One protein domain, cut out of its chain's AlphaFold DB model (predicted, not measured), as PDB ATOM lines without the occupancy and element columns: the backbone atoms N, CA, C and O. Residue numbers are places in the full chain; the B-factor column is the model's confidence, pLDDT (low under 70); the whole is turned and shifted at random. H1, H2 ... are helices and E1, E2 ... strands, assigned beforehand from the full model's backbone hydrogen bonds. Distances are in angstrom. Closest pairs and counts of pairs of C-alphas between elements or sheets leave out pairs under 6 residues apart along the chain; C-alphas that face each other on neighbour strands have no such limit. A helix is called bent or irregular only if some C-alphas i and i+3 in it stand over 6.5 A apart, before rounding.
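AT A GLANCE: This is residues 7 to 165 of the 243 residues of an uncharacterized protein of Clostridioides difficile (UniProt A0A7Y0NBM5). This is a chain wound in stacked turns, a short solenoid: E1, E3, E5 and the first part of E9 stand side by side as one wall, E2, E4, E6 and the last part of E9 make a second wall, and the two walls join along one edge, where E9 itself folds back from one to the other. E10 adds another turn on E9, the hairpins through E11 and E12 finish that end of the stack, and the links holding H1 with H2, E7 with E8, and H3 lead back from the second wall to the first. The printed part has 159 residues with three named helices and twelve named strands, in the order E1 E2 E3 E4 H1 H2 E5 E6 E7 E8 E9 H3 E10 E11 E12, and the class is mostly strand. Ten strands form one branched, twisted sheet, mainly parallel but antiparallel from E10 through E12, and E7 and E8 form a small antiparallel one. The whole is compact, with a radius of gyration of the C-alphas of 15.0 A, and rounded, spanning 39 by 31 by 31 A.

IN THESE COORDINATES: Start at C-alpha 7, at (60.357, 85.857, 22.132), and go on to C-alpha 18 at (66.339, 93.862, 32.195), where E1, residues 18 to 22, begins. Next come E2, residues 28 to 35, 18.8 A long; E3, residues 41 to 49, 20.0 A; and E4, residues 51 to 57, 17.6 A. Then find the helices H1, residues 69 to 73, and H2, residues 80 to 83, which is irregular, with C-alphas 80 and 83 7.0 A apart. E5, residues 84 to 92, is 17.4 A long; E6 is residues 95 to 98, E7 residues 103 to 105 and E8 residues 111 to 113. E9, residues 115 to 129, is the longest strand by residues, yet only 10.9 A from end to end, and it bends by 166 degrees at residue 122, at (68.395, 70.372, 36.756). After H3, residues 133 to 136, E10, residues 137 to 147, bends by 137 degrees at residue 140. E11 is residues 152 to 156, and E12, residues 159 to 163, ends at (84.283, 64.497, 30.064).

HOW THE PARTS SIT: Look first at the edge strand E1, parallel to E3, with N 20 and O 42 3.0 A apart. On the other side of E3 is E5, parallel, with N 43 and O 85 at 2.7 A. The edge strand E2 is parallel to E4, with N 30 and O 52 at 2.8 A, and residues 7 to 8 and 11 to 12 pair with E2 too. E4 is parallel to E6, with N 53 and O 95 at 2.8 A. E9 has E5 and E6 on one side, with N 86 and O 116 at 2.8 A and N 96 and O 126 at 2.9 A, and E10 on the other side, with N 122 and O 141 at 2.7 A; these three pairs are parallel. E9, H3 and E10 make a strand-helix-strand unit, two parallel neighbour strands with a helix between, and its crossover is right-handed. E10, E11 and E12 are a meander, each strand the antiparallel neighbour of the one before, with N 153 and O 146 at 2.7 A and N 154 and O 162 at 2.9 A. E7 and E8 are a hairpin, with N 112 and O 104 at 2.8 A. H2 and H3 are on the same face of the branched sheet, at heights over the sheet of 7.2 A and 6.0 A, while H1 is not on it. The closest C-alphas of H3 and E9 are those of Phe 136 and His 115, 4.3 A apart. In H1 the O i to N i+4 pair is within hydrogen-bond range; H2 and H3 are too short for one.

THE WHOLE: The C-alphas farthest apart are those of Thr 76 and Gly 165, 42.6 A. The printed part has no cut. The link from E4 to H1, 11 residues, is long, and that from H1 to H2 is short. The mean pLDDT of the printed part is 72.9, and 67 residues are under 70, among them residues 58 to 74, 76 to 83 and 101 to 114.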
ATOM      1  N   VAL A   7      59.590  84.614  22.267       77.44
ATOM      2  CA  VAL A   7      60.357  85.857  22.132       77.44
ATOM      3  C   VAL A   7      61.392  85.650  21.033       77.44
ATOM      4  O   VAL A   7      62.124  84.665  21.061       77.44
ATOM      5  N   ASN A   8      61.444  86.545  20.047       81.12
ATOM      6  CA  ASN A   8      62.389  86.438  18.937       81.12
ATOM      7  C   ASN A   8      62.921  87.818  18.529       81.12
ATOM      8  O   ASN A   8      62.154  88.781  18.523       81.12
ATOM      9  N   ASN A   9      64.201  87.893  18.156       77.06
ATOM     10  CA  ASN A   9      64.891  89.091  17.658       77.06
ATOM     11  C   ASN A   9      64.814  90.279  18.626       77.06
ATOM     12  O   ASN A   9      64.546  91.413  18.225       77.06
ATOM     13  N   VAL A  10      65.027  90.012  19.913       74.50
ATOM     14  CA  VAL A  10      65.062  91.059  20.934       74.50
ATOM     15  C   VAL A  10      66.497  91.511  21.124       74.50
ATOM     16  O   VAL A  10      67.364  90.705  21.454       74.50
ATOM     17  N   LYS A  11      66.732  92.811  20.945       74.56
ATOM     18  CA  LYS A  11      68.001  93.455  21.265       74.56
ATOM     19  C   LYS A  11      67.813  94.408  22.439       74.56
ATOM     20  O   LYS A  11      66.918  95.249  22.407       74.56
ATOM     21  N   ILE A  12      68.646  94.263  23.462       69.81
ATOM     22  CA  ILE A  12      68.680  95.136  24.637       69.81
ATOM     23  C   ILE A  12      69.968  95.964  24.551       69.81
ATOM     24  O   ILE A  12      71.067  95.412  24.620       69.81
ATOM     25  N   GLU A  13      69.824  97.278  24.345       62.12
ATOM     26  CA  GLU A  13      70.936  98.196  24.033       62.12
ATOM     27  C   GLU A  13      71.232  99.244  25.126       62.12
ATOM     28  O   GLU A  13      72.204  99.975  24.978       62.12
ATOM     29  N   ASP A  14      70.473  99.325  26.224       58.03
ATOM     30  CA  ASP A  14      70.631 100.375  27.253       58.03
ATOM     31  C   ASP A  14      70.859  99.821  28.670       58.03
ATOM     32  O   ASP A  14      70.472  98.692  28.976       58.03
ATOM     33  N   ILE A  15      71.445 100.646  29.559       53.16
ATOM     34  CA  ILE A  15      71.584 100.348  30.998       53.16
ATOM     35  C   ILE A  15      70.190 100.337  31.636       53.16
ATOM     36  O   ILE A  15      69.681 101.360  32.093       53.16
ATOM     37  N   GLN A  16      69.564  99.170  31.662       49.25
ATOM     38  CA  GLN A  16      68.291  98.937  32.327       49.25
ATOM     39  C   GLN A  16      68.393  97.666  33.176       49.25
ATOM     40  O   GLN A  16      69.162  96.754  32.868       49.25
ATOM     41  N   GLU A  17      67.621  97.597  34.261       51.34
ATOM     42  CA  GLU A  17      67.388  96.333  34.959       51.34
ATOM     43  C   GLU A  17      66.496  95.441  34.082       51.34
ATOM     44  O   GLU A  17      65.278  95.392  34.257       51.34
ATOM     45  N   VAL A  18      67.081  94.749  33.100       51.88
ATOM     46  CA  VAL A  18      66.339  93.862  32.195       51.88
ATOM     47  C   VAL A  18      66.547  92.412  32.610       51.88
ATOM     48  O   VAL A  18      67.328  91.663  32.035       51.88
ATOM     49  N   GLY A  19      65.797  91.993  33.626       59.34
ATOM     50  CA  GLY A  19      65.693  90.584  34.001       59.34
ATOM     51  C   GLY A  19      64.570  89.890  33.239       59.34
ATOM     52  O   GLY A  19      63.409  90.307  33.310       59.34
ATOM     53  N   ILE A  20      64.866  88.775  32.569       68.38
ATOM     54  CA  ILE A  20      63.815  87.886  32.073       68.38
ATOM     55  C   ILE A  20      63.344  87.039  33.252       68.38
ATOM     56  O   ILE A  20      63.968  86.052  33.625       68.38
ATOM     57  N   ASN A  21      62.227  87.437  33.857       71.62
ATOM     58  CA  ASN A  21      61.594  86.667  34.926       71.62
ATOM     59  C   ASN A  21      60.623  85.635  34.331       71.62
ATOM     60  O   ASN A  21      59.543  86.006  33.849       71.62
ATOM     61  N   ASN A  22      60.996  84.358  34.332       70.12
ATOM     62  CA  ASN A  22      60.112  83.267  33.940       70.12
ATOM     63  C   ASN A  22      59.195  82.882  35.116       70.12
ATOM     64  O   ASN A  22      59.660  82.481  36.177       70.12
ATOM     65  N   LYS A  23      57.883  83.025  34.906       70.19
ATOM     66  CA  LYS A  23      56.818  82.654  35.852       70.19
ATOM     67  C   LYS A  23      55.949  81.504  35.316       70.19
ATOM     68  O   LYS A  23      54.904  81.210  35.887       70.19
ATOM     69  N   GLY A  24      56.293  80.952  34.152       61.16
ATOM     70  CA  GLY A  24      55.482  79.999  33.402       61.16
ATOM     71  C   GLY A  24      56.063  78.590  33.439       61.16
ATOM     72  O   GLY A  24      57.230  78.380  33.143       61.16
ATOM     73  N   LEU A  25      55.221  77.600  33.720       67.25
ATOM     74  CA  LEU A  25      55.620  76.201  33.918       67.25
ATOM     75  C   LEU A  25      55.615  75.342  32.640       67.25
ATOM     76  O   LEU A  25      55.571  74.120  32.729       67.25
ATOM     77  N   GLY A  26      55.589  75.938  31.449       64.19
ATOM     78  CA  GLY A  26      55.483  75.173  30.200       64.19
ATOM     79  C   GLY A  26      56.302  75.778  29.074       64.19
ATOM     80  O   GLY A  26      57.099  76.675  29.323       64.19
ATOM     81  N   PHE A  27      56.095  75.286  27.851       72.94
ATOM     82  CA  PHE A  27      56.983  75.562  26.723       72.94
ATOM     83  C   PHE A  27      57.198  77.060  26.486       72.94
ATOM     84  O   PHE A  27      56.235  77.807  26.294       72.94
ATOM     85  N   ASN A  28      58.460  77.486  26.480       78.56
ATOM     86  CA  ASN A  28      58.860  78.840  26.112       78.56
ATOM     87  C   ASN A  28      59.925  78.760  25.024       78.56
ATOM     88  O   ASN A  28      60.858  77.961  25.119       78.56
ATOM     89  N   LEU A  29      59.807  79.621  24.019       80.44
ATOM     90  CA  LEU A  29      60.787  79.744  22.949       80.44
ATOM     91  C   LEU A  29      61.404  81.137  23.011       80.44
ATOM     92  O   LEU A  29      60.698  82.136  22.930       80.44
ATOM     93  N   MET A  30      62.716  81.221  23.171       82.19
ATOM     94  CA  MET A  30      63.449  82.482  23.249       82.19
ATOM     95  C   MET A  30      64.613  82.403  22.276       82.19
ATOM     96  O   MET A  30      65.571  81.690  22.525       82.19
ATOM     97  N   MET A  31      64.516  83.098  21.147       79.44
ATOM     98  CA  MET A  31      65.487  83.009  20.057       79.44
ATOM     99  C   MET A  31      66.068  84.379  19.730       79.44
ATOM    100  O   MET A  31      65.371  85.389  19.819       79.44
ATOM    101  N   ASN A  32      67.328  84.412  19.295       71.00
ATOM    102  CA  ASN A  32      68.005  85.629  18.842       71.00
ATOM    103  C   ASN A  32      67.908  86.776  19.862       71.00
ATOM    104  O   ASN A  32      67.670  87.930  19.494       71.00
ATOM    105  N   LEU A  33      68.035  86.453  21.151       76.00
ATOM    106  CA  LEU A  33      68.165  87.464  22.192       76.00
ATOM    107  C   LEU A  33      69.603  87.986  22.166       76.00
ATOM    108  O   LEU A  33      70.525  87.200  22.355       76.00
ATOM    109  N   SER A  34      69.797  89.283  21.944       74.25
ATOM    110  CA  SER A  34      71.110  89.931  22.035       74.25
ATOM    111  C   SER A  34      71.087  90.979  23.134       74.25
ATOM    112  O   SER A  34      70.223  91.858  23.144       74.25
ATOM    113  N   VAL A  35      72.037  90.899  24.054       70.25
ATOM    114  CA  VAL A  35      72.269  91.929  25.067       70.25
ATOM    115  C   VAL A  35      73.683  92.435  24.862       70.25
ATOM    116  O   VAL A  35      74.625  91.657  24.982       70.25
ATOM    117  N   ASP A  36      73.804  93.709  24.479       59.91
ATOM    118  CA  ASP A  36      75.050  94.271  23.936       59.91
ATOM    119  C   ASP A  36      75.586  95.489  24.708       59.91
ATOM    120  O   ASP A  36      76.477  96.188  24.222       59.91
ATOM    121  N   ASN A  37      75.084  95.757  25.918       59.19
ATOM    122  CA  ASN A  37      75.556  96.858  26.760       59.19
ATOM    123  C   ASN A  37      75.443  96.554  28.258       59.19
ATOM    124  O   ASN A  37      74.698  95.678  28.689       59.19
ATOM    125  N   CYS A  38      76.212  97.297  29.058       51.56
ATOM    126  CA  CYS A  38      76.362  97.028  30.480       51.56
ATOM    127  C   CYS A  38      75.065  97.297  31.263       51.56
ATOM    128  O   CYS A  38      74.708  98.449  31.492       51.56
ATOM    129  N   GLY A  39      74.411  96.251  31.749       47.91
ATOM    130  CA  GLY A  39      73.186  96.331  32.538       47.91
ATOM    131  C   GLY A  39      72.873  94.975  33.162       47.91
ATOM    132  O   GLY A  39      73.500  93.972  32.828       47.91
ATOM    133  N   TYR A  40      71.912  94.931  34.082       54.81
ATOM    134  CA  TYR A  40      71.476  93.662  34.659       54.81
ATOM    135  C   TYR A  40      70.728  92.864  33.589       54.81
ATOM    136  O   TYR A  40      69.633  93.253  33.184       54.81
ATOM    137  N   CYS A  41      71.324  91.761  33.135       57.44
ATOM    138  CA  CYS A  41      70.689  90.842  32.206       57.44
ATOM    139  C   CYS A  41      70.934  89.397  32.626       57.44
ATOM    140  O   CYS A  41      72.051  88.894  32.587       57.44
ATOM    141  N   GLY A  42      69.852  88.721  32.987       69.19
ATOM    142  CA  GLY A  42      69.844  87.310  33.330       69.19
ATOM    143  C   GLY A  42      68.422  86.763  33.333       69.19
ATOM    144  O   GLY A  42      67.433  87.505  33.304       69.19
ATOM    145  N   PHE A  43      68.319  85.447  33.364       76.19
ATOM    146  CA  PHE A  43      67.082  84.701  33.451       76.19
ATOM    147  C   PHE A  43      66.865  84.295  34.898       76.19
ATOM    148  O   PHE A  43      67.483  83.349  35.385       76.19
ATOM    149  N   LYS A  44      65.954  84.998  35.571       80.00
ATOM    150  CA  LYS A  44      65.445  84.564  36.868       80.00
ATOM    151  C   LYS A  44      64.280  83.610  36.648       80.00
ATOM    152  O   LYS A  44      63.350  83.937  35.906       80.00
ATOM    153  N   PHE A  45      64.274  82.483  37.340       80.38
ATOM    154  CA  PHE A  45      63.147  81.555  37.339       80.38
ATOM    155  C   PHE A  45      62.895  80.993  38.739       80.38
ATOM    156  O   PHE A  45      63.797  80.903  39.560       80.38
ATOM    157  N   GLU A  46      61.646  80.640  39.025       82.75
ATOM    158  CA  GLU A  46      61.344  79.665  40.081       82.75
ATOM    159  C   GLU A  46      61.481  78.276  39.451       82.75
ATOM    160  O   GLU A  46      62.423  77.544  39.725       82.75
ATOM    161  N   LYS A  47      60.660  78.000  38.435       85.06
ATOM    162  CA  LYS A  47      60.793  76.831  37.568       85.06
ATOM    163  C   LYS A  47      60.720  77.241  36.102       85.06
ATOM    164  O   LYS A  47      59.829  77.992  35.714       85.06
ATOM    165  N   MET A  48      61.628  76.714  35.286       86.56
ATOM    166  CA  MET A  48      61.584  76.808  33.829       86.56
ATOM    167  C   MET A  48      61.586  75.393  33.253       86.56
ATOM    168  O   MET A  48      62.491  74.609  33.520       86.56
ATOM    169  N   ALA A  49      60.551  75.068  32.478       86.94
ATOM    170  CA  ALA A  49      60.371  73.738  31.907       86.94
ATOM    171  C   ALA A  49      60.177  73.803  30.389       86.94
ATOM    172  O   ALA A  49      59.610  74.774  29.877       86.94
ATOM    173  N   HIS A  50      60.626  72.773  29.669       87.50
ATOM    174  CA  HIS A  50      60.409  72.599  28.227       87.50
ATOM    175  C   HIS A  50      60.786  73.839  27.407       87.50
ATOM    176  O   HIS A  50      60.045  74.251  26.519       87.50
ATOM    177  N   SER A  51      61.884  74.504  27.757       86.50
ATOM    178  CA  SER A  51      62.232  75.800  27.170       86.50
ATOM    179  C   SER A  51      63.419  75.691  26.219       86.50
ATOM    180  O   SER A  51      64.380  74.977  26.496       86.50
ATOM    181  N   GLN A  52      63.349  76.418  25.109       88.44
ATOM    182  CA  GLN A  52      64.451  76.583  24.166       88.44
ATOM    183  C   GLN A  52      64.938  78.024  24.226       88.44
ATOM    184  O   GLN A  52      64.144  78.952  24.048       88.44
ATOM    185  N   VAL A  53      66.228  78.205  24.493       87.06
ATOM    186  CA  VAL A  53      66.862  79.516  24.617       87.06
ATOM    187  C   VAL A  53      68.065  79.580  23.694       87.06
ATOM    188  O   VAL A  53      68.980  78.780  23.815       87.06
ATOM    189  N   ASN A  54      68.080  80.557  22.799       87.00
ATOM    190  CA  ASN A  54      69.241  80.946  22.020       87.00
ATOM    191  C   ASN A  54      69.493  82.435  22.272       87.00
ATOM    192  O   ASN A  54      68.668  83.290  21.924       87.00
ATOM    193  N   ALA A  55      70.615  82.727  22.923       79.75
ATOM    194  CA  ALA A  55      70.976  84.073  23.322       79.75
ATOM    195  C   ALA A  55      72.456  84.368  23.057       79.75
ATOM    196  O   ALA A  55      73.320  83.497  23.073       79.75
ATOM    197  N   ARG A  56      72.752  85.641  22.826       78.12
ATOM    198  CA  ARG A  56      74.085  86.229  22.839       78.12
ATOM    199  C   ARG A  56      74.083  87.272  23.947       78.12
ATOM    200  O   ARG A  56      73.346  88.251  23.869       78.12
ATOM    201  N   ILE A  57      74.884  87.054  24.982       72.25
ATOM    202  CA  ILE A  57      74.914  87.935  26.152       72.25
ATOM    203  C   ILE A  57      76.326  88.476  26.277       72.25
ATOM    204  O   ILE A  57      77.196  87.831  26.851       72.25
ATOM    205  N   THR A  58      76.576  89.640  25.685       62.81
ATOM    206  CA  THR A  58      77.900  90.266  25.679       62.81
ATOM    207  C   THR A  58      77.977  91.372  26.735       62.81
ATOM    208  O   THR A  58      76.989  92.061  26.962       62.81
ATOM    209  N   ARG A  59      79.160  91.559  27.351       55.91
ATOM    210  CA  ARG A  59      79.524  92.649  28.294       55.91
ATOM    211  C   ARG A  59      78.706  92.742  29.601       55.91
ATOM    212  O   ARG A  59      77.492  92.879  29.573       55.91
ATOM    213  N   CYS A  60      79.382  92.796  30.757       53.78
ATOM    214  CA  CYS A  60      78.879  93.191  32.093       53.78
ATOM    215  C   CYS A  60      77.421  92.821  32.477       53.78
ATOM    216  O   CYS A  60      76.777  93.598  33.188       53.78
ATOM    217  N   ALA A  61      76.884  91.676  32.047       52.69
ATOM    218  CA  ALA A  61      75.502  91.249  32.298       52.69
ATOM    219  C   ALA A  61      75.288  90.739  33.743       52.69
ATOM    220  O   ALA A  61      74.781  89.648  33.976       52.69
ATOM    221  N   GLN A  62      75.733  91.512  34.734       53.38
ATOM    222  CA  GLN A  62      75.740  91.157  36.154       53.38
ATOM    223  C   GLN A  62      74.942  92.177  36.970       53.38
ATOM    224  O   GLN A  62      74.875  93.357  36.630       53.38
ATOM    225  N   TYR A  63      74.374  91.736  38.096       48.91
ATOM    226  CA  TYR A  63      73.601  92.602  39.005       48.91
ATOM    227  C   TYR A  63      74.455  93.718  39.641       48.91
ATOM    228  O   TYR A  63      73.925  94.752  40.035       48.91
ATOM    229  N   TYR A  64      75.776  93.521  39.742       52.16
ATOM    230  CA  TYR A  64      76.702  94.400  40.469       52.16
ATOM    231  C   TYR A  64      77.823  94.938  39.575       52.16
ATOM    232  O   TYR A  64      79.014  94.765  39.857       52.16
ATOM    233  N   LYS A  65      77.451  95.609  38.479       50.22
ATOM    234  CA  LYS A  65      78.418  96.360  37.668       50.22
ATOM    235  C   LYS A  65      79.179  97.359  38.560       50.22
ATOM    236  O   LYS A  65      78.567  98.042  39.376       50.22
ATOM    237  N   ASN A  66      80.497  97.466  38.372       48.66
ATOM    238  CA  ASN A  66      81.403  98.397  39.071       48.66
ATOM    239  C   ASN A  66      81.638  98.128  40.567       48.66
ATOM    240  O   ASN A  66      82.167  98.990  41.264       48.66
ATOM    241  N   VAL A  67      81.294  96.940  41.063       51.56
ATOM    242  CA  VAL A  67      81.672  96.506  42.411       51.56
ATOM    243  C   VAL A  67      82.818  95.501  42.280       51.56
ATOM    244  O   VAL A  67      82.715  94.514  41.541       51.56
ATOM    245  N   ASP A  68      83.959  95.770  42.917       56.12
ATOM    246  CA  ASP A  68      85.031  94.780  43.042       56.12
ATOM    247  C   ASP A  68      84.592  93.601  43.931       56.12
ATOM    248  O   ASP A  68      83.632  93.708  44.693       56.12
ATOM    249  N   TYR A  69      85.244  92.445  43.790       53.53
ATOM    250  CA  TYR A  69      84.819  91.225  44.484       53.53
ATOM    251  C   TYR A  69      84.854  91.372  46.013       53.53
ATOM    252  O   TYR A  69      83.962  90.868  46.695       53.53
ATOM    253  N   ASP A  70      85.838  92.095  46.552       58.62
ATOM    254  CA  ASP A  70      85.973  92.299  47.993       58.62
ATOM    255  C   ASP A  70      84.887  93.246  48.516       58.62
ATOM    256  O   ASP A  70      84.261  92.968  49.541       58.62
ATOM    257  N   THR A  71      84.578  94.317  47.782       62.06
ATOM    258  CA  THR A  71      83.450  95.206  48.080       62.06
ATOM    259  C   THR A  71      82.124  94.446  48.013       62.06
ATOM    260  O   THR A  71      81.318  94.558  48.935       62.06
ATOM    261  N   TYR A  72      81.914  93.609  46.993       59.12
ATOM    262  CA  TYR A  72      80.719  92.769  46.866       59.12
ATOM    263  C   TYR A  72      80.578  91.795  48.042       59.12
ATOM    264  O   TYR A  72      79.510  91.679  48.646       59.12
ATOM    265  N   LYS A  73      81.667  91.111  48.408       58.75
ATOM    266  CA  LYS A  73      81.684  90.128  49.498       58.75
ATOM    267  C   LYS A  73      81.241  90.738  50.830       58.75
ATOM    268  O   LYS A  73      80.641  90.033  51.644       58.75
ATOM    269  N   ASN A  74      81.495  92.034  51.011       68.38
ATOM    270  CA  ASN A  74      81.183  92.806  52.210       68.38
ATOM    271  C   ASN A  74      79.821  93.534  52.164       68.38
ATOM    272  O   ASN A  74      79.472  94.206  53.134       68.38
ATOM    273  N   MET A  75      79.032  93.405  51.089       71.25
ATOM    274  CA  MET A  75      77.678  93.972  51.011       71.25
ATOM    275  C   MET A  75      76.678  93.178  51.863       71.25
ATOM    276  O   MET A  75      76.619  91.949  51.801       71.25
ATOM    277  N   THR A  76      75.846  93.885  52.631       66.69
ATOM    278  CA  THR A  76      74.826  93.288  53.512       66.69
ATOM    279  C   THR A  76      73.579  92.787  52.782       66.69
ATOM    280  O   THR A  76      72.878  91.924  53.298       66.69
ATOM    281  N   ASP A  77      73.297  93.300  51.587       64.38
ATOM    282  CA  ASP A  77      72.137  92.988  50.742       64.38
ATOM    283  C   ASP A  77      72.545  92.329  49.411       64.38
ATOM    284  O   ASP A  77      71.844  92.421  48.398       64.38
ATOM    285  N   ARG A  78      73.696  91.644  49.414       62.53
ATOM    286  CA  ARG A  78      74.207  90.929  48.243       62.53
ATOM    287  C   ARG A  78      73.208  89.876  47.750       62.53
ATOM    288  O   ARG A  78      72.680  89.079  48.525       62.53
ATOM    289  N   LYS A  79      72.996  89.823  46.439       64.62
ATOM    290  CA  LYS A  79      72.256  88.763  45.755       64.62
ATOM    291  C   LYS A  79      73.259  87.797  45.157       64.62
ATOM    292  O   LYS A  79      73.774  88.046  44.076       64.62
ATOM    293  N   GLU A  80      73.524  86.691  45.845       58.47
ATOM    294  CA  GLU A  80      74.503  85.682  45.402       58.47
ATOM    295  C   GLU A  80      74.214  85.074  44.030       58.47
ATOM    296  O   GLU A  80      75.103  84.506  43.406       58.47
ATOM    297  N   ASP A  81      72.989  85.214  43.534       59.22
ATOM    298  CA  ASP A  81      72.588  84.730  42.216       59.22
ATOM    299  C   ASP A  81      73.005  85.675  41.071       59.22
ATOM    300  O   ASP A  81      72.906  85.328  39.899       59.22
ATOM    301  N   ALA A  82      73.513  86.865  41.404       55.03
ATOM    302  CA  ALA A  82      73.858  87.952  40.487       55.03
ATOM    303  C   ALA A  82      74.978  87.670  39.478       55.03
ATOM    304  O   ALA A  82      75.131  88.443  38.529       55.03
ATOM    305  N   TYR A  83      75.784  86.635  39.715       61.41
ATOM    306  CA  TYR A  83      76.885  86.242  38.834       61.41
ATOM    307  C   TYR A  83      76.489  85.162  37.830       61.41
ATOM    308  O   TYR A  83      77.327  84.785  37.014       61.41
ATOM    309  N   SER A  84      75.253  84.658  37.905       72.88
ATOM    310  CA  SER A  84      74.756  83.612  37.018       72.88
ATOM    311  C   SER A  84      73.810  84.171  35.962       72.88
ATOM    312  O   SER A  84      72.854  84.873  36.289       72.88
ATOM    313  N   ILE A  85      74.045  83.827  34.695       78.62
ATOM    314  CA  ILE A  85      73.165  84.210  33.580       78.62
ATOM    315  C   ILE A  85      71.777  83.592  33.764       78.62
ATOM    316  O   ILE A  85      70.771  84.269  33.578       78.62
ATOM    317  N   PHE A  86      71.711  82.321  34.144       81.50
ATOM    318  CA  PHE A  86      70.486  81.610  34.490       81.50
ATOM    319  C   PHE A  86      70.509  81.307  35.977       81.50
ATOM    320  O   PHE A  86      71.423  80.626  36.436       81.50
ATOM    321  N   TYR A  87      69.511  81.772  36.726       82.38
ATOM    322  CA  TYR A  87      69.426  81.464  38.145       82.38
ATOM    323  C   TYR A  87      67.998  81.251  38.653       82.38
ATOM    324  O   TYR A  87      67.066  81.980  38.293       82.38
ATOM    325  N   GLY A  88      67.832  80.260  39.525       82.19
ATOM    326  CA  GLY A  88      66.524  79.874  40.043       82.19
ATOM    327  C   GLY A  88      66.500  78.517  40.734       82.19
ATOM    328  O   GLY A  88      67.551  77.955  41.040       82.19
ATOM    329  N   ASP A  89      65.302  77.975  40.962       85.81
ATOM    330  CA  ASP A  89      65.162  76.681  41.638       85.81
ATOM    331  C   ASP A  89      65.304  75.513  40.661       85.81
ATOM    332  O   ASP A  89      66.226  74.718  40.812       85.81
ATOM    333  N   THR A  90      64.456  75.418  39.631       88.50
ATOM    334  CA  THR A  90      64.399  74.219  38.773       88.50
ATOM    335  C   THR A  90      64.498  74.531  37.278       88.50
ATOM    336  O   THR A  90      63.713  75.321  36.744       88.50
ATOM    337  N   LEU A  91      65.393  73.826  36.578       89.69
ATOM    338  CA  LEU A  91      65.424  73.705  35.116       89.69
ATOM    339  C   LEU A  91      65.044  72.282  34.696       89.69
ATOM    340  O   LEU A  91      65.669  71.318  35.125       89.69
ATOM    341  N   GLU A  92      64.053  72.139  33.821       90.62
ATOM    342  CA  GLU A  92      63.552  70.830  33.392       90.62
ATOM    343  C   GLU A  92      63.356  70.777  31.871       90.62
ATOM    344  O   GLU A  92      62.605  71.569  31.309       90.62
ATOM    345  N   ASN A  93      63.962  69.807  31.183       90.69
ATOM    346  CA  ASN A  93      63.823  69.630  29.733       90.69
ATOM    347  C   ASN A  93      64.141  70.922  28.951       90.69
ATOM    348  O   ASN A  93      63.387  71.336  28.067       90.69
ATOM    349  N   CYS A  94      65.227  71.596  29.325       89.25
ATOM    350  CA  CYS A  94      65.641  72.869  28.744       89.25
ATOM    351  C   CYS A  94      66.821  72.675  27.792       89.25
ATOM    352  O   CYS A  94      67.744  71.924  28.096       89.25
ATOM    353  N   ASN A  95      66.815  73.402  26.676       91.62
ATOM    354  CA  ASN A  95      67.965  73.527  25.787       91.62
ATOM    355  C   ASN A  95      68.373  75.001  25.703       91.62
ATOM    356  O   ASN A  95      67.562  75.844  25.311       91.62
ATOM    357  N   ILE A  96      69.599  75.307  26.112       89.75
ATOM    358  CA  ILE A  96      70.135  76.658  26.238       89.75
ATOM    359  C   ILE A  96      71.408  76.754  25.400       89.75
ATOM    360  O   ILE A  96      72.357  76.019  25.635       89.75
ATOM    361  N   VAL A  97      71.452  77.700  24.469       89.50
ATOM    362  CA  VAL A  97      72.605  77.978  23.607       89.50
ATOM    363  C   VAL A  97      73.028  79.430  23.811       89.50
ATOM    364  O   VAL A  97      72.259  80.354  23.524       89.50
ATOM    365  N   LEU A  98      74.251  79.633  24.298       85.00
ATOM    366  CA  LEU A  98      74.893  80.934  24.450       85.00
ATOM    367  C   LEU A  98      76.002  81.103  23.413       85.00
ATOM    368  O   LEU A  98      77.026  80.428  23.449       85.00
ATOM    369  N   MET A  99      75.808  82.045  22.493       79.94
ATOM    370  CA  MET A  99      76.638  82.210  21.291       79.94
ATOM    371  C   MET A  99      77.960  82.973  21.511       79.94
ATOM    372  O   MET A  99      78.535  83.488  20.552       79.94
ATOM    373  N   ASN A 100      78.417  83.136  22.751       72.88
ATOM    374  CA  ASN A 100      79.642  83.859  23.083       72.88
ATOM    375  C   ASN A 100      80.338  83.249  24.304       72.88
ATOM    376  O   ASN A 100      79.747  82.467  25.043       72.88
ATOM    377  N   ASN A 101      81.588  83.653  24.535       65.06
ATOM    378  CA  ASN A 101      82.471  83.031  25.526       65.06
ATOM    379  C   ASN A 101      82.109  83.375  26.982       65.06
ATOM    380  O   ASN A 101      82.715  82.855  27.910       65.06
ATOM    381  N   ASN A 102      81.121  84.256  27.192       65.75
ATOM    382  CA  ASN A 102      80.649  84.695  28.513       65.75
ATOM    383  C   ASN A 102      81.787  85.141  29.459       65.75
ATOM    384  O   ASN A 102      81.724  84.931  30.670       65.75
ATOM    385  N   VAL A 103      82.826  85.758  28.893       64.19
ATOM    386  CA  VAL A 103      83.922  86.411  29.620       64.19
ATOM    387  C   VAL A 103      83.651  87.914  29.654       64.19
ATOM    388  O   VAL A 103      83.178  88.477  28.661       64.19
ATOM    389  N   ASP A 104      83.912  88.547  30.797       61.72
ATOM    390  CA  ASP A 104      83.843  90.000  30.956       61.72
ATOM    391  C   ASP A 104      85.232  90.564  31.270       61.72
ATOM    392  O   ASP A 104      85.820  90.234  32.304       61.72
ATOM    393  N   ASP A 105      85.731  91.433  30.393       58.44
ATOM    394  CA  ASP A 105      86.981  92.161  30.599       58.44
ATOM    395  C   ASP A 105      86.679  93.445  31.374       58.44
ATOM    396  O   ASP A 105      85.967  94.336  30.899       58.44
ATOM    397  N   LEU A 106      87.214  93.558  32.587       57.66
ATOM    398  CA  LEU A 106      87.090  94.768  33.389       57.66
ATOM    399  C   LEU A 106      87.917  95.910  32.788       57.66
ATOM    400  O   LEU A 106      88.955  95.695  32.164       57.66
ATOM    401  N   GLU A 107      87.523  97.155  33.077       56.56
ATOM    402  CA  GLU A 107      88.228  98.367  32.615       56.56
ATOM    403  C   GLU A 107      89.710  98.428  33.042       56.56
ATOM    404  O   GLU A 107      90.501  99.150  32.439       56.56
ATOM    405  N   ASN A 108      90.108  97.663  34.062       58.09
ATOM    406  CA  ASN A 108      91.492  97.553  34.525       58.09
ATOM    407  C   ASN A 108      92.280  96.388  33.889       58.09
ATOM    408  O   ASN A 108      93.400  96.118  34.322       58.09
ATOM    409  N   GLY A 109      91.717  95.700  32.892       57.97
ATOM    410  CA  GLY A 109      92.348  94.574  32.199       57.97
ATOM    411  C   GLY A 109      92.312  93.247  32.964       57.97
ATOM    412  O   GLY A 109      93.018  92.319  32.585       57.97
ATOM    413  N   LEU A 110      91.533  93.153  34.047       58.16
ATOM    414  CA  LEU A 110      91.271  91.890  34.737       58.16
ATOM    415  C   LEU A 110      90.060  91.185  34.116       58.16
ATOM    416  O   LEU A 110      89.018  91.802  33.915       58.16
ATOM    417  N   GLU A 111      90.162  89.879  33.896       59.47
ATOM    418  CA  GLU A 111      89.049  89.066  33.397       59.47
ATOM    419  C   GLU A 111      88.181  88.554  34.558       59.47
ATOM    420  O   GLU A 111      88.689  88.059  35.572       59.47
ATOM    421  N   ARG A 112      86.854  88.634  34.415       60.12
ATOM    422  CA  ARG A 112      85.891  87.946  35.284       60.12
ATOM    423  C   ARG A 112      85.194  86.832  34.517       60.12
ATOM    424  O   ARG A 112      84.592  87.060  33.470       60.12
ATOM    425  N   LYS A 113      85.202  85.635  35.104       61.22
ATOM    426  CA  LYS A 113      84.367  84.518  34.649       61.22
ATOM    427  C   LYS A 113      82.921  84.753  35.114       61.22
ATOM    428  O   LYS A 113      82.690  84.999  36.298       61.22
ATOM    429  N   ILE A 114      81.962  84.723  34.189       64.38
ATOM    430  CA  ILE A 114      80.522  84.800  34.484       64.38
ATOM    431  C   ILE A 114      80.012  83.370  34.675       64.38
ATOM    432  O   ILE A 114      80.269  82.524  33.828       64.38
ATOM    433  N   HIS A 115      79.273  83.073  35.742       70.50
ATOM    434  CA  HIS A 115      78.633  81.763  35.854       70.50
ATOM    435  C   HIS A 115      77.447  81.690  34.884       70.50
ATOM    436  O   HIS A 115      76.719  82.659  34.675       70.50
ATOM    437  N   VAL A 116      77.238  80.547  34.246       76.19
ATOM    438  CA  VAL A 116      76.178  80.406  33.243       76.19
ATOM    439  C   VAL A 116      74.896  79.926  33.895       76.19
ATOM    440  O   VAL A 116      73.841  80.497  33.642       76.19
ATOM    441  N   ILE A 117      74.983  78.923  34.766       80.69
ATOM    442  CA  ILE A 117      73.820  78.332  35.434       80.69
ATOM    443  C   ILE A 117      74.048  78.288  36.940       80.69
ATOM    444  O   ILE A 117      75.070  77.776  37.396       80.69
ATOM    445  N   LYS A 118      73.036  78.748  37.681       82.75
ATOM    446  CA  LYS A 118      72.806  78.461  39.094       82.75
ATOM    447  C   LYS A 118      71.388  77.964  39.335       82.75
ATOM    448  O   LYS A 118      70.467  78.755  39.511       82.75
ATOM    449  N   ALA A 119      71.211  76.648  39.325       83.50
ATOM    450  CA  ALA A 119      69.914  76.019  39.540       83.50
ATOM    451  C   ALA A 119      69.997  75.028  40.703       83.50
ATOM    452  O   ALA A 119      70.887  74.179  40.747       83.50
ATOM    453  N   ASN A 120      69.059  75.105  41.645       85.06
ATOM    454  CA  ASN A 120      69.005  74.124  42.728       85.06
ATOM    455  C   ASN A 120      68.823  72.705  42.179       85.06
ATOM    456  O   ASN A 120      69.467  71.790  42.684       85.06
ATOM    457  N   GLU A 121      68.012  72.553  41.129       88.25
ATOM    458  CA  GLU A 121      67.741  71.302  40.431       88.25
ATOM    459  C   GLU A 121      67.760  71.481  38.901       88.25
ATOM    460  O   GLU A 121      67.221  72.439  38.341       88.25
ATOM    461  N   THR A 122      68.350  70.518  38.205       90.19
ATOM    462  CA  THR A 122      68.395  70.372  36.756       90.19
ATOM    463  C   THR A 122      67.902  68.975  36.393       90.19
ATOM    464  O   THR A 122      68.273  67.971  36.987       90.19
ATOM    465  N   THR A 123      67.020  68.859  35.411       91.06
ATOM    466  CA  THR A 123      66.559  67.561  34.905       91.06
ATOM    467  C   THR A 123      66.522  67.620  33.394       91.06
ATOM    468  O   THR A 123      65.716  68.352  32.828       91.06
ATOM    469  N   ASN A 124      67.389  66.845  32.737       89.94
ATOM    470  CA  ASN A 124      67.501  66.815  31.277       89.94
ATOM    471  C   ASN A 124      67.732  68.222  30.687       89.94
ATOM    472  O   ASN A 124      66.953  68.715  29.871       89.94
ATOM    473  N   VAL A 125      68.772  68.899  31.177       91.38
ATOM    474  CA  VAL A 125      69.162  70.235  30.715       91.38
ATOM    475  C   VAL A 125      70.379  70.120  29.806       91.38
ATOM    476  O   VAL A 125      71.356  69.468  30.167       91.38
ATOM    477  N   MET A 126      70.328  70.773  28.649       92.12
ATOM    478  CA  MET A 126      71.453  70.938  27.733       92.12
ATOM    479  C   MET A 126      71.871  72.408  27.713       92.12
ATOM    480  O   MET A 126      71.023  73.291  27.558       92.12
ATOM    481  N   LEU A 127      73.165  72.657  27.879       90.00
ATOM    482  CA  LEU A 127      73.790  73.966  27.788       90.00
ATOM    483  C   LEU A 127      74.916  73.918  26.752       90.00
ATOM    484  O   LEU A 127      75.837  73.122  26.877       90.00
ATOM    485  N   GLU A 128      74.879  74.807  25.772       89.75
ATOM    486  CA  GLU A 128      75.970  75.041  24.831       89.75
ATOM    487  C   GLU A 128      76.532  76.447  25.071       89.75
ATOM    488  O   GLU A 128      75.802  77.434  24.963       89.75
ATOM    489  N   CYS A 129      77.806  76.564  25.442       82.69
ATOM    490  CA  CYS A 129      78.480  77.851  25.628       82.69
ATOM    491  C   CYS A 129      80.006  77.705  25.579       82.69
ATOM    492  O   CYS A 129      80.539  76.780  26.180       82.69
ATOM    493  N   ASP A 130      80.732  78.638  24.955       76.75
ATOM    494  CA  ASP A 130      82.206  78.597  24.840       76.75
ATOM    495  C   ASP A 130      82.914  78.988  26.158       76.75
ATOM    496  O   ASP A 130      83.533  80.045  26.276       76.75
ATOM    497  N   ALA A 131      82.748  78.155  27.187       67.31
ATOM    498  CA  ALA A 131      83.227  78.371  28.545       67.31
ATOM    499  C   ALA A 131      83.804  77.092  29.178       67.31
ATOM    500  O   ALA A 131      83.364  75.980  28.888       67.31
ATOM    501  N   GLU A 132      84.785  77.219  30.074       66.06
ATOM    502  CA  GLU A 132      85.364  76.069  30.787       66.06
ATOM    503  C   GLU A 132      84.366  75.475  31.800       66.06
ATOM    504  O   GLU A 132      83.754  76.183  32.589       66.06
ATOM    505  N   ALA A 133      84.159  74.160  31.793       62.81
ATOM    506  CA  ALA A 133      83.047  73.547  32.529       62.81
ATOM    507  C   ALA A 133      83.113  73.692  34.058       62.81
ATOM    508  O   ALA A 133      82.094  73.878  34.722       62.81
ATOM    509  N   ASP A 134      84.316  73.621  34.610       60.06
ATOM    510  CA  ASP A 134      84.628  73.631  36.040       60.06
ATOM    511  C   ASP A 134      84.359  74.972  36.737       60.06
ATOM    512  O   ASP A 134      84.193  75.022  37.954       60.06
ATOM    513  N   SER A 135      84.300  76.063  35.976       59.97
ATOM    514  CA  SER A 135      84.192  77.420  36.511       59.97
ATOM    515  C   SER A 135      82.852  78.101  36.215       59.97
ATOM    516  O   SER A 135      82.574  79.162  36.771       59.97
ATOM    517  N   PHE A 136      81.988  77.494  35.398       66.38
ATOM    518  CA  PHE A 136      80.800  78.156  34.844       66.38
ATOM    519  C   PHE A 136      79.458  77.538  35.280       66.38
ATOM    520  O   PHE A 136      78.413  78.150  35.055       66.38
ATOM    521  N   VAL A 137      79.459  76.390  35.967       71.75
ATOM    522  CA  VAL A 137      78.250  75.754  36.524       71.75
ATOM    523  C   VAL A 137      78.277  75.848  38.051       71.75
ATOM    524  O   VAL A 137      79.126  75.244  38.700       71.75
ATOM    525  N   GLN A 138      77.347  76.597  38.644       66.31
ATOM    526  CA  GLN A 138      77.207  76.724  40.096       66.31
ATOM    527  C   GLN A 138      75.957  76.009  40.587       66.31
ATOM    528  O   GLN A 138      74.890  76.594  40.573       66.31
ATOM    529  N   CYS A 139      76.083  74.804  41.135       63.22
ATOM    530  CA  CYS A 139      74.931  73.996  41.554       63.22
ATOM    531  C   CYS A 139      74.034  73.613  40.359       63.22
ATOM    532  O   CYS A 139      73.409  74.442  39.700       63.22
ATOM    533  N   ALA A 140      74.002  72.315  40.085       64.38
ATOM    534  CA  ALA A 140      73.143  71.689  39.092       64.38
ATOM    535  C   ALA A 140      72.797  70.289  39.609       64.38
ATOM    536  O   ALA A 140      73.322  69.295  39.107       64.38
ATOM    537  N   LYS A 141      72.026  70.214  40.707       77.62
ATOM    538  CA  LYS A 141      71.641  68.911  41.276       77.62
ATOM    539  C   LYS A 141      70.689  68.214  40.303       77.62
ATOM    540  O   LYS A 141      69.833  68.887  39.754       77.62
ATOM    541  N   GLY A 142      70.805  66.917  40.063       84.06
ATOM    542  CA  GLY A 142      70.212  66.251  38.902       84.06
ATOM    543  C   GLY A 142      71.125  66.291  37.670       84.06
ATOM    544  O   GLY A 142      72.328  66.119  37.815       84.06
ATOM    545  N   ASN A 143      70.587  66.467  36.458       88.62
ATOM    546  CA  ASN A 143      71.296  66.164  35.204       88.62
ATOM    547  C   ASN A 143      71.480  67.397  34.309       88.62
ATOM    548  O   ASN A 143      70.497  67.961  33.811       88.62
ATOM    549  N   LEU A 144      72.739  67.744  34.026       89.94
ATOM    550  CA  LEU A 144      73.130  68.803  33.091       89.94
ATOM    551  C   LEU A 144      74.198  68.296  32.109       89.94
ATOM    552  O   LEU A 144      75.235  67.776  32.515       89.94
ATOM    553  N   LEU A 145      73.956  68.500  30.816       90.56
ATOM    554  CA  LEU A 145      74.927  68.324  29.741       90.56
ATOM    555  C   LEU A 145      75.447  69.699  29.315       90.56
ATOM    556  O   LEU A 145      74.649  70.564  28.965       90.56
ATOM    557  N   LEU A 146      76.762  69.894  29.330       89.62
ATOM    558  CA  LEU A 146      77.428  71.113  28.875       89.62
ATOM    559  C   LEU A 146      78.314  70.816  27.659       89.62
ATOM    560  O   LEU A 146      79.158  69.926  27.714       89.62
ATOM    561  N   GLU A 147      78.190  71.602  26.599       88.81
ATOM    562  CA  GLU A 147      79.067  71.587  25.427       88.81
ATOM    563  C   GLU A 147      79.741  72.950  25.269       88.81
ATOM    564  O   GLU A 147      79.069  73.979  25.264       88.81
ATOM    565  N   ASN A 148      81.071  72.976  25.139       82.69
ATOM    566  CA  ASN A 148      81.823  74.233  25.051       82.69
ATOM    567  C   ASN A 148      82.666  74.406  23.789       82.69
ATOM    568  O   ASN A 148      83.689  75.082  23.798       82.69
ATOM    569  N   GLY A 149      82.285  73.728  22.708       75.81
ATOM    570  CA  GLY A 149      83.025  73.746  21.444       75.81
ATOM    571  C   GLY A 149      84.354  72.978  21.467       75.81
ATOM    572  O   GLY A 149      84.873  72.652  20.403       75.81
ATOM    573  N   ARG A 150      84.897  72.639  22.648       80.19
ATOM    574  CA  ARG A 150      86.092  71.790  22.803       80.19
ATOM    575  C   ARG A 150      85.749  70.393  23.295       80.19
ATOM    576  O   ARG A 150      86.304  69.422  22.796       80.19
ATOM    577  N   ASN A 151      84.874  70.308  24.289       82.75
ATOM    578  CA  ASN A 151      84.487  69.069  24.942       82.75
ATOM    579  C   ASN A 151      83.014  69.103  25.351       82.75
ATOM    580  O   ASN A 151      82.382  70.160  25.438       82.75
ATOM    581  N   THR A 152      82.510  67.913  25.659       88.38
ATOM    582  CA  THR A 152      81.215  67.700  26.301       88.38
ATOM    583  C   THR A 152      81.444  67.293  27.752       88.38
ATOM    584  O   THR A 152      82.303  66.461  28.031       88.38
ATOM    585  N   TYR A 153      80.674  67.848  28.674       88.62
ATOM    586  CA  TYR A 153      80.773  67.609  30.107       88.62
ATOM    587  C   TYR A 153      79.406  67.184  30.626       88.62
ATOM    588  O   TYR A 153      78.400  67.820  30.308       88.62
ATOM    589  N   LYS A 154      79.351  66.119  31.425       89.50
ATOM    590  CA  LYS A 154      78.121  65.714  32.116       89.50
ATOM    591  C   LYS A 154      78.269  65.983  33.597       89.50
ATOM    592  O   LYS A 154      79.248  65.555  34.208       89.50
ATOM    593  N   PHE A 155      77.279  66.661  34.154       88.56
ATOM    594  CA  PHE A 155      77.125  66.856  35.582       88.56
ATOM    595  C   PHE A 155      75.949  66.020  36.075       88.56
ATOM    596  O   PHE A 155      74.886  66.006  35.444       88.56
ATOM    597  N   TYR A 156      76.160  65.350  37.203       87.62
ATOM    598  CA  TYR A 156      75.142  64.609  37.925       87.62
ATOM    599  C   TYR A 156      75.160  65.010  39.400       87.62
ATOM    600  O   TYR A 156      76.211  64.975  40.033       87.62
ATOM    601  N   ASP A 157      74.012  65.405  39.944       86.25
ATOM    602  CA  ASP A 157      73.858  65.854  41.332       86.25
ATOM    603  C   ASP A 157      74.859  66.946  41.757       86.25
ATOM    604  O   ASP A 157      75.252  67.062  42.916       86.25
ATOM    605  N   GLY A 158      75.213  67.819  40.808       79.12
ATOM    606  CA  GLY A 158      76.146  68.928  40.998       79.12
ATOM    607  C   GLY A 158      77.622  68.560  40.844       79.12
ATOM    608  O   GLY A 158      78.463  69.452  40.923       79.12
ATOM    609  N   GLU A 159      77.947  67.293  40.581       85.31
ATOM    610  CA  GLU A 159      79.318  66.819  40.396       85.31
ATOM    611  C   GLU A 159      79.605  66.489  38.930       85.31
ATOM    612  O   GLU A 159      78.773  65.917  38.224       85.31
ATOM    613  N   LEU A 160      80.804  66.838  38.459       87.06
ATOM    614  CA  LEU A 160      81.263  66.468  37.123       87.06
ATOM    615  C   LEU A 160      81.504  64.951  37.072       87.06
ATOM    616  O   LEU A 160      82.402  64.444  37.742       87.06
ATOM    617  N   CYS A 161      80.726  64.231  36.264       87.50
ATOM    618  CA  CYS A 161      80.807  62.774  36.164       87.50
ATOM    619  C   CYS A 161      81.413  62.271  34.850       87.50
ATOM    620  O   CYS A 161      81.929  61.154  34.817       87.50
ATOM    621  N   SER A 162      81.412  63.084  33.790       88.62
ATOM    622  CA  SER A 162      81.914  62.685  32.469       88.62
ATOM    623  C   SER A 162      82.533  63.840  31.702       88.62
ATOM    624  O   SER A 162      82.016  64.958  31.738       88.62
ATOM    625  N   VAL A 163      83.604  63.554  30.961       88.56
ATOM    626  CA  VAL A 163      84.283  64.497  30.064       88.56
ATOM    627  C   VAL A 163      84.543  63.812  28.728       88.56
ATOM    628  O   VAL A 163      85.134  62.738  28.674       88.56
ATOM    629  N   GLY A 164      84.088  64.415  27.633       84.62
ATOM    630  CA  GLY A 164      84.257  63.885  26.278       84.62
ATOM    631  C   GLY A 164      83.623  62.505  26.065       84.62
ATOM    632  O   GLY A 164      84.079  61.755  25.208       84.62
ATOM    633  N   GLY A 165      82.611  62.144  26.864       83.19
ATOM    634  CA  GLY A 165      81.995  60.811  26.852       83.19
ATOM    635  C   GLY A 165      82.786  59.739  27.612       83.19
ATOM    636  O   GLY A 165      82.501  58.551  27.463       83.19
TER     637      GLY A 165